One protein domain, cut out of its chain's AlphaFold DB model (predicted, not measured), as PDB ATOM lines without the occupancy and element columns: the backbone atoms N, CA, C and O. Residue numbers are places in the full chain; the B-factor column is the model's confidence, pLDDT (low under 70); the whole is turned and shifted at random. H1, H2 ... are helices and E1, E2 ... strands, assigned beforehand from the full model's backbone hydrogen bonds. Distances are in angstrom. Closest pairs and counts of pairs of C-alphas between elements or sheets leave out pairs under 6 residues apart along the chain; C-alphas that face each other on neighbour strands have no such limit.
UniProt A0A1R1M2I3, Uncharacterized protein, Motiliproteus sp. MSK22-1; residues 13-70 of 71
ATOM      1  N   ILE A  13     155.847 190.325 292.464       91.56
ATOM      2  CA  ILE A  13     156.959 191.163 292.908       91.56
ATOM      3  C   ILE A  13     158.024 190.237 293.495       91.56
ATOM      4  O   ILE A  13     157.707 189.356 294.294       91.56
ATOM      5  N   MET A  14     159.281 190.434 293.098       92.62
ATOM      6  CA  MET A  14     160.425 189.732 293.674       92.62
ATOM      7  C   MET A  14     161.198 190.681 294.589       92.62
ATOM      8  O   MET A  14     161.606 191.759 294.160       92.62
ATOM      9  N   GLY A  15     161.407 190.259 295.833       93.50
ATOM     10  CA  GLY A  15     162.339 190.875 296.772       93.50
ATOM     11  C   GLY A  15     163.615 190.045 296.865       93.50
ATOM     12  O   GLY A  15     163.562 188.816 296.838       93.50
ATOM     13  N   ILE A  16     164.764 190.706 296.944       92.81
ATOM     14  CA  ILE A  16     166.065 190.061 297.126       92.81
ATOM     15  C   ILE A  16     167.003 191.029 297.835       92.81
ATOM     16  O   ILE A  16     167.009 192.225 297.538       92.81
ATOM     17  N   LYS A  17     167.821 190.505 298.745       92.38
ATOM     18  CA  LYS A  17     168.946 191.239 299.320       92.38
ATOM     19  C   LYS A  17     170.204 190.858 298.566       92.38
ATOM     20  O   LYS A  17     170.433 189.682 298.293       92.38
ATOM     21  N   VAL A  18     171.008 191.845 298.200       90.62
ATOM     22  CA  VAL A  18     172.275 191.610 297.509       90.62
ATOM     23  C   VAL A  18     173.400 192.274 298.269       90.62
ATOM     24  O   VAL A  18     173.282 193.415 298.706       90.62
ATOM     25  N   TRP A  19     174.499 191.547 298.404       89.94
ATOM     26  CA  TRP A  19     175.766 192.140 298.777       89.94
ATOM     27  C   TRP A  19     176.507 192.509 297.494       89.94
ATOM     28  O   TRP A  19     176.784 191.625 296.678       89.94
ATOM     29  N   ALA A  20     176.788 193.795 297.308       86.88
ATOM     30  CA  ALA A  20     177.426 194.346 296.117       86.88
ATOM     31  C   ALA A  20     178.636 195.200 296.510       86.88
ATOM     32  O   ALA A  20     178.675 195.773 297.600       86.88
ATOM     33  N   THR A  21     179.624 195.270 295.621       85.75
ATOM     34  CA  THR A  21     180.825 196.098 295.817       85.75
ATOM     35  C   THR A  21     180.700 197.477 295.183       85.75
ATOM     36  O   THR A  21     181.433 198.390 295.557       85.75
ATOM     37  N   ASP A  22     179.747 197.630 294.265       87.25
ATOM     38  CA  ASP A  22     179.426 198.871 293.570       87.25
ATOM     39  C   ASP A  22     177.899 199.076 293.522       87.25
ATOM     40  O   ASP A  22     177.129 198.114 293.519       87.25
ATOM     41  N   ILE A  23     177.448 200.331 293.495       84.75
ATOM     42  CA  ILE A  23     176.023 200.692 293.474       84.75
ATOM     43  C   ILE A  23     175.333 200.368 292.136       84.75
ATOM     44  O   ILE A  23     174.108 200.240 292.096       84.75
ATOM     45  N   ASP A  24     176.101 200.185 291.062       89.44
ATOM     46  CA  ASP A  24     175.604 199.841 289.730       89.44
ATOM     47  C   ASP A  24     175.474 198.321 289.511       89.44
ATOM     48  O   ASP A  24     174.862 197.885 288.532       89.44
ATOM     49  N   GLU A  25     176.013 197.486 290.407       90.44
ATOM     50  CA  GLU A  25     175.932 196.017 290.335       90.44
ATOM     51  C   GLU A  25     174.540 195.431 290.658       90.44
ATOM     52  O   GLU A  25     174.093 194.533 289.926       90.44
ATOM     53  N   PRO A  26     173.804 195.907 291.691       92.56
ATOM     54  CA  PRO A  26     172.533 195.326 292.114       92.56
ATOM     55  C   PRO A  26     171.497 195.105 290.999       92.56
ATOM     56  O   PRO A  26     170.946 194.005 290.943       92.56
ATOM     57  N   PRO A  27     171.235 196.043 290.059       93.12
ATOM     58  CA  PRO A  27     170.264 195.808 288.989       93.12
ATOM     59  C   PRO A  27     170.601 194.585 288.124       93.12
ATOM     60  O   PRO A  27     169.707 193.834 287.724       93.12
ATOM     61  N   TYR A  28     171.885 194.371 287.822       93.06
ATOM     62  CA  TYR A  28     172.334 193.230 287.022       93.06
ATOM     63  C   TYR A  28     172.254 191.929 287.815       93.06
ATOM     64  O   TYR A  28     171.835 190.903 287.270       93.06
ATOM     65  N   MET A  29     172.594 191.976 289.104       92.38
ATOM     66  CA  MET A  29     172.467 190.832 290.003       92.38
ATOM     67  C   MET A  29     171.014 190.377 290.123       92.38
ATOM     68  O   MET A  29     170.737 189.196 289.929       92.38
ATOM     69  N   VAL A  30     170.077 191.303 290.350       93.12
ATOM     70  CA  VAL A  30     168.636 191.014 290.442       93.12
ATOM     71  C   VAL A  30     168.135 190.325 289.169       93.12
ATOM     72  O   VAL A  30     167.471 189.293 289.252       93.12
ATOM     73  N   LYS A  31     168.495 190.839 287.984       93.38
ATOM     74  CA  LYS A  31     168.105 190.237 286.695       93.38
ATOM     75  C   LYS A  31     168.705 188.844 286.496       93.38
ATOM     76  O   LYS A  31     167.999 187.928 286.081       93.38
ATOM     77  N   SER A  32     169.995 188.685 286.787       92.94
ATOM     78  CA  SER A  32     170.706 187.413 286.623       92.94
ATOM     79  C   SER A  32     170.181 186.339 287.577       92.94
ATOM     80  O   SER A  32     169.891 185.220 287.152       92.94
ATOM     81  N   ILE A  33     170.004 186.678 288.857       91.25
ATOM     82  CA  ILE A  33     169.486 185.760 289.875       91.25
ATOM     83  C   ILE A  33     168.023 185.431 289.587       91.25
ATOM     84  O   ILE A  33     167.673 184.252 289.577       91.25
ATOM     85  N   GLY A  34     167.202 186.437 289.263       90.44
ATOM     86  CA  GLY A  34     165.812 186.260 288.845       90.44
ATOM     87  C   GLY A  34     165.680 185.231 287.721       90.44
ATOM     88  O   GLY A  34     164.959 184.245 287.862       90.44
ATOM     89  N   ALA A  35     166.470 185.376 286.653       91.12
ATOM     90  CA  ALA A  35     166.456 184.435 285.535       91.12
ATOM     91  C   ALA A  35     166.809 182.992 285.956       91.12
ATOM     92  O   ALA A  35     166.202 182.038 285.466       91.12
ATOM     93  N   GLN A  36     167.741 182.807 286.898       88.94
ATOM     94  CA  GLN A  36     168.124 181.479 287.408       88.94
ATOM     95  C   GLN A  36     167.014 180.797 288.228       88.94
ATOM     96  O   GLN A  36     166.947 179.561 288.274       88.94
ATOM     97  N   VAL A  37     166.136 181.590 288.850       86.19
ATOM     98  CA  VAL A  37     164.980 181.122 289.637       86.19
ATOM     99  C   VAL A  37     163.658 181.169 288.861       86.19
ATOM    100  O   VAL A  37     162.604 180.884 289.426       86.19
ATOM    101  N   GLY A  38     163.706 181.461 287.558       88.50
ATOM    102  CA  GLY A  38     162.531 181.474 286.683       88.50
ATOM    103  C   GLY A  38     161.669 182.734 286.795       88.50
ATOM    104  O   GLY A  38     160.501 182.696 286.419       88.50
ATOM    105  N   PHE A  39     162.231 183.829 287.304       89.12
ATOM    106  CA  PHE A  39     161.592 185.136 287.380       89.12
ATOM    107  C   PHE A  39     162.145 186.071 286.299       89.12
ATOM    108  O   PHE A  39     163.344 186.349 286.247       89.12
ATOM    109  N   GLU A  40     161.267 186.584 285.443       92.75
ATOM    110  CA  GLU A  40     161.620 187.579 284.433       92.75
ATOM    111  C   GLU A  40     161.301 188.985 284.949       92.75
ATOM    112  O   GLU A  40     160.156 189.301 285.274       92.75
ATOM    113  N   VAL A  41     162.315 189.851 285.016       91.44
ATOM    114  CA  VAL A  41     162.124 191.251 285.411       91.44
ATOM    115  C   VAL A  41     161.576 192.038 284.222       91.44
ATOM    116  O   VAL A  41     162.315 192.370 283.297       91.44
ATOM    117  N   THR A  42     160.285 192.355 284.264       92.56
ATOM    118  CA  THR A  42     159.566 193.065 283.190       92.56
ATOM    119  C   THR A  42     159.278 194.536 283.501       92.56
ATOM    120  O   THR A  42     158.797 195.263 282.633       92.56
ATOM    121  N   GLY A  43     159.569 194.984 284.725       89.06
ATOM    122  CA  GLY A  43     159.235 196.317 285.224       89.06
ATOM    123  C   GLY A  43     160.414 197.060 285.850       89.06
ATOM    124  O   GLY A  43     161.580 196.798 285.551       89.06
ATOM    125  N   GLU A  44     160.083 198.015 286.717       93.19
ATOM    126  CA  GLU A  44     161.051 198.825 287.456       93.19
ATOM    127  C   GLU A  44     161.820 197.987 288.490       93.19
ATOM    128  O   GLU A  44     161.266 197.086 289.120       93.19
ATOM    129  N   ILE A  45     163.100 198.317 288.681       93.94
ATOM    130  CA  ILE A  45     163.920 197.815 289.785       93.94
ATOM    131  C   ILE A  45     164.172 198.987 290.725       93.94
ATOM    132  O   ILE A  45     164.704 200.011 290.302       93.94
ATOM    133  N   GLN A  46     163.825 198.815 291.996       93.69
ATOM    134  CA  GLN A  46     164.099 199.789 293.049       93.69
ATOM    135  C   GLN A  46     165.180 199.228 293.969       93.69
ATOM    136  O   GLN A  46     165.118 198.062 294.361       93.69
ATOM    137  N   ILE A  47     166.181 200.048 294.288       91.81
ATOM    138  CA  ILE A  47     167.326 199.660 295.113       91.81
ATOM    139  C   ILE A  47     167.344 200.544 296.347       91.81
ATOM    140  O   ILE A  47     167.239 201.766 296.249       91.81
ATOM    141  N   TYR A  48     167.496 199.901 297.496       90.88
ATOM    142  CA  TYR A  48     167.572 200.544 298.795       90.88
ATOM    143  C   TYR A  48     168.825 200.032 299.498       90.88
ATOM    144  O   TYR A  48     169.044 198.824 299.566       90.88
ATOM    145  N   GLU A  49     169.644 200.945 300.009       89.00
ATOM    146  CA  GLU A  49     170.748 200.591 300.898       89.00
ATOM    147  C   GLU A  49     170.183 200.255 302.284       89.00
ATOM    148  O   GLU A  49     169.347 200.986 302.821       89.00
ATOM    149  N   THR A  50     170.622 199.137 302.857       88.06
ATOM    150  CA  THR A  50     170.204 198.674 304.185       88.06
ATOM    151  C   THR A  50     171.419 198.247 304.994       88.06
ATOM    152  O   THR A  50     172.471 197.938 304.435       88.06
ATOM    153  N   GLU A  51     171.273 198.164 306.316       86.81
ATOM    154  CA  GLU A  51     172.287 197.499 307.135       86.81
ATOM    155  C   GLU A  51     172.422 196.019 306.716       86.81
ATOM    156  O   GLU A  51     171.420 195.379 306.376       86.81
ATOM    157  N   PRO A  52     173.647 195.464 306.692       82.50
ATOM    158  CA  PRO A  52     173.875 194.084 306.282       82.50
ATOM    159  C   PRO A  52     173.360 193.099 307.339       82.50
ATOM    160  O   PRO A  52     173.701 193.195 308.516       82.50
ATOM    161  N   GLU A  53     172.582 192.110 306.900       83.88
ATOM    162  CA  GLU A  53     172.090 191.016 307.755       83.88
ATOM    163  C   GLU A  53     172.958 189.750 307.668       83.88
ATOM    164  O   GLU A  53     173.046 188.987 308.629       83.88
ATOM    165  N   GLU A  54     173.623 189.535 306.530       82.31
ATOM    166  CA  GLU A  54     174.639 188.496 306.351       82.31
ATOM    167  C   GLU A  54     176.035 189.132 306.251       82.31
ATOM    168  O   GLU A  54     176.174 190.244 305.730       82.31
ATOM    169  N   PRO A  55     177.096 188.456 306.740       78.38
ATOM    170  CA  PRO A  55     178.451 188.970 306.615       78.38
ATOM    171  C   PRO A  55     178.861 189.093 305.137       78.38
ATOM    172  O   PRO A  55     178.468 188.255 304.317       78.38
ATOM    173  N   PRO A  56     179.697 190.090 304.792       75.56
ATOM    174  CA  PRO A  56     180.250 190.217 303.449       75.56
ATOM    175  C   PRO A  56     180.976 188.928 303.049       75.56
ATOM    176  O   PRO A  56     181.703 188.331 303.848       75.56
ATOM    177  N   ARG A  57     180.795 188.508 301.798       79.12
ATOM    178  CA  ARG A  57     181.539 187.392 301.195       79.12
ATOM    179  C   ARG A  57     182.495 187.945 300.145       79.12
ATOM    180  O   ARG A  57     182.331 189.074 299.698       79.12
ATOM    181  N   GLU A  58     183.475 187.146 299.729       74.62
ATOM    182  CA  GLU A  58     184.465 187.582 298.730       74.62
ATOM    183  C   GLU A  58     183.841 187.953 297.376       74.62
ATOM    184  O   GLU A  58     184.386 188.795 296.672       74.62
ATOM    185  N   ASN A  59     182.700 187.352 297.021       76.12
ATOM    186  CA  ASN A  59     181.994 187.633 295.774       76.12
ATOM    187  C   ASN A  59     180.601 188.228 296.041       76.12
ATOM    188  O   ASN A  59     179.928 187.794 296.992       76.12
ATOM    189  N   PRO A  60     180.128 189.149 295.174       78.00
ATOM    190  CA  PRO A  60     178.748 189.601 295.187       78.00
ATOM    191  C   PRO A  60     177.783 188.421 295.125       78.00
ATOM    192  O   PRO A  60     177.946 187.497 294.324       78.00
ATOM    193  N   HIS A  61     176.775 188.433 295.988       83.25
ATOM    194  CA  HIS A  61     175.791 187.360 296.063       83.25
ATOM    195  C   HIS A  61     174.435 187.896 296.508       83.25
ATOM    196  O   HIS A  61     174.348 188.931 297.166       83.25
ATOM    197  N   GLY A  62     173.377 187.184 296.126       85.00
ATOM    198  CA  GLY A  62     172.023 187.457 296.592       85.00
ATOM    199  C   GLY A  62     171.563 186.437 297.627       85.00
ATOM    200  O   GLY A  62     171.953 185.270 297.569       85.00
ATOM    201  N   TYR A  63     170.733 186.888 298.557       88.06
ATOM    202  CA  TYR A  63     170.136 186.096 299.626       88.06
ATOM    203  C   TYR A  63     168.728 186.623 299.954       88.06
ATOM    204  O   TYR A  63     168.298 187.642 299.410       88.06
ATOM    205  N   ASP A  64     167.995 185.891 300.800       89.19
ATOM    206  CA  ASP A  64     166.623 186.232 301.222       89.19
ATOM    207  C   ASP A  64     165.680 186.542 300.040       89.19
ATOM    208  O   ASP A  64     165.028 187.584 299.974       89.19
ATOM    209  N   ILE A  65     165.661 185.648 299.044       89.81
ATOM    210  CA  ILE A  65     164.791 185.798 297.872       89.81
ATOM    211  C   ILE A  65     163.348 185.497 298.281       89.81
ATOM    212  O   ILE A  65     163.047 184.411 298.782       89.81
ATOM    213  N   GLN A  66     162.450 186.435 298.004       90.38
ATOM    214  CA  GLN A  66     161.028 186.346 298.314       90.38
ATOM    215  C   GLN A  66     160.187 186.671 297.076       90.38
ATOM    216  O   GLN A  66     160.545 187.532 296.272       90.38
ATOM    217  N   PHE A  67     159.044 185.998 296.940       89.00
ATOM    218  CA  PHE A  67     158.079 186.240 295.868       89.00
ATOM    219  C   PHE A  67     156.720 186.602 296.458       89.00
ATOM    220  O   PHE A  67     156.191 185.874 297.297       89.00
ATOM    221  N   THR A  68     156.134 187.692 295.977       89.75
ATOM    222  CA  THR A  68     154.779 188.132 296.327       89.75
ATOM    223  C   THR A  68     153.922 188.149 295.061       89.75
ATOM    224  O   THR A  68     154.053 189.070 294.254       89.75
ATOM    225  N   PRO A  69     153.082 187.125 294.830       87.44
ATOM    226  CA  PRO A  69     152.171 187.082 293.686       87.44
ATOM    227  C   PRO A  69     151.133 188.201 293.747       87.44
ATOM    228  O   PRO A  69     150.738 188.616 294.836       87.44
ATOM    229  N   PHE A  70     150.656 188.648 292.589       79.19
ATOM    230  CA  PHE A  70     149.422 189.430 292.522       79.19
ATOM    231  C   PHE A  70     148.224 188.464 292.505       79.19
ATOM    232  O   PHE A  70     148.252 187.491 291.748       79.19
TER     233      PHE A  70
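What this domain is: This is residues 13 to 70 of the 71 residues of an uncharacterized protein of Motiliproteus sp. MSK22-1 (UniProt A0A1R1M2I3). Look for a ribbon of two long antiparallel strands, E1 and E2, with one helix, H1, packed crosswise over one of its faces. A long unnamed stretch, residues 37 to 60, swings in a wide loop from the end of H1 round the E1 side of the ribbon and back to E2. The printed part has 58 residues, with two named strands and one named helix in the order E1, H1, E2; its class is mixed, helices and strands, with 27 residues, under half, in named elements. It is compact, with a radius of gyration of the C-alphas of 11.3 A, and its outline is elongated, spanning 32 by 20 by 19 A.

How they stand to each other: Begin with the sheet: E1, residues 13 to 19, and E2, residues 61 to 69, are antiparallel neighbours, at 168 degrees between their directions. Look at N 13 and O 68, 2.8 A apart, and at N 63 and O 17, also 2.8 A, both within hydrogen-bond range. E2 bends by 57 degrees at residue 64. Next find H1, residues 26 to 36, in which every O i to N i+4 pair is within hydrogen-bond range. Its closest C-alphas to E1 are those of Pro 26 and Val 18, 6.6 A apart; to E2, those of Ile 33 and Gly 62, 7.4 A.

Where its parts are: Find C-alpha 13 at (156.959, 191.163, 292.908); from there E1 runs 19.7 A to Trp 19. H1 starts at C-alpha 26, (172.533, 195.326, 292.114), and measures 15.3 A. E2 runs 23.7 A from His 61 to C-alpha 69 at (152.171, 187.082, 293.686).

The domain as a whole: The two C-alphas farthest apart, those of Glu 58 and Phe 70, are 35.6 A apart. The link from E1 to H1 is short; that from H1 to E2 is long, 24 residues. The printed part has no cut, and no printed residue is under 70 in pLDDT.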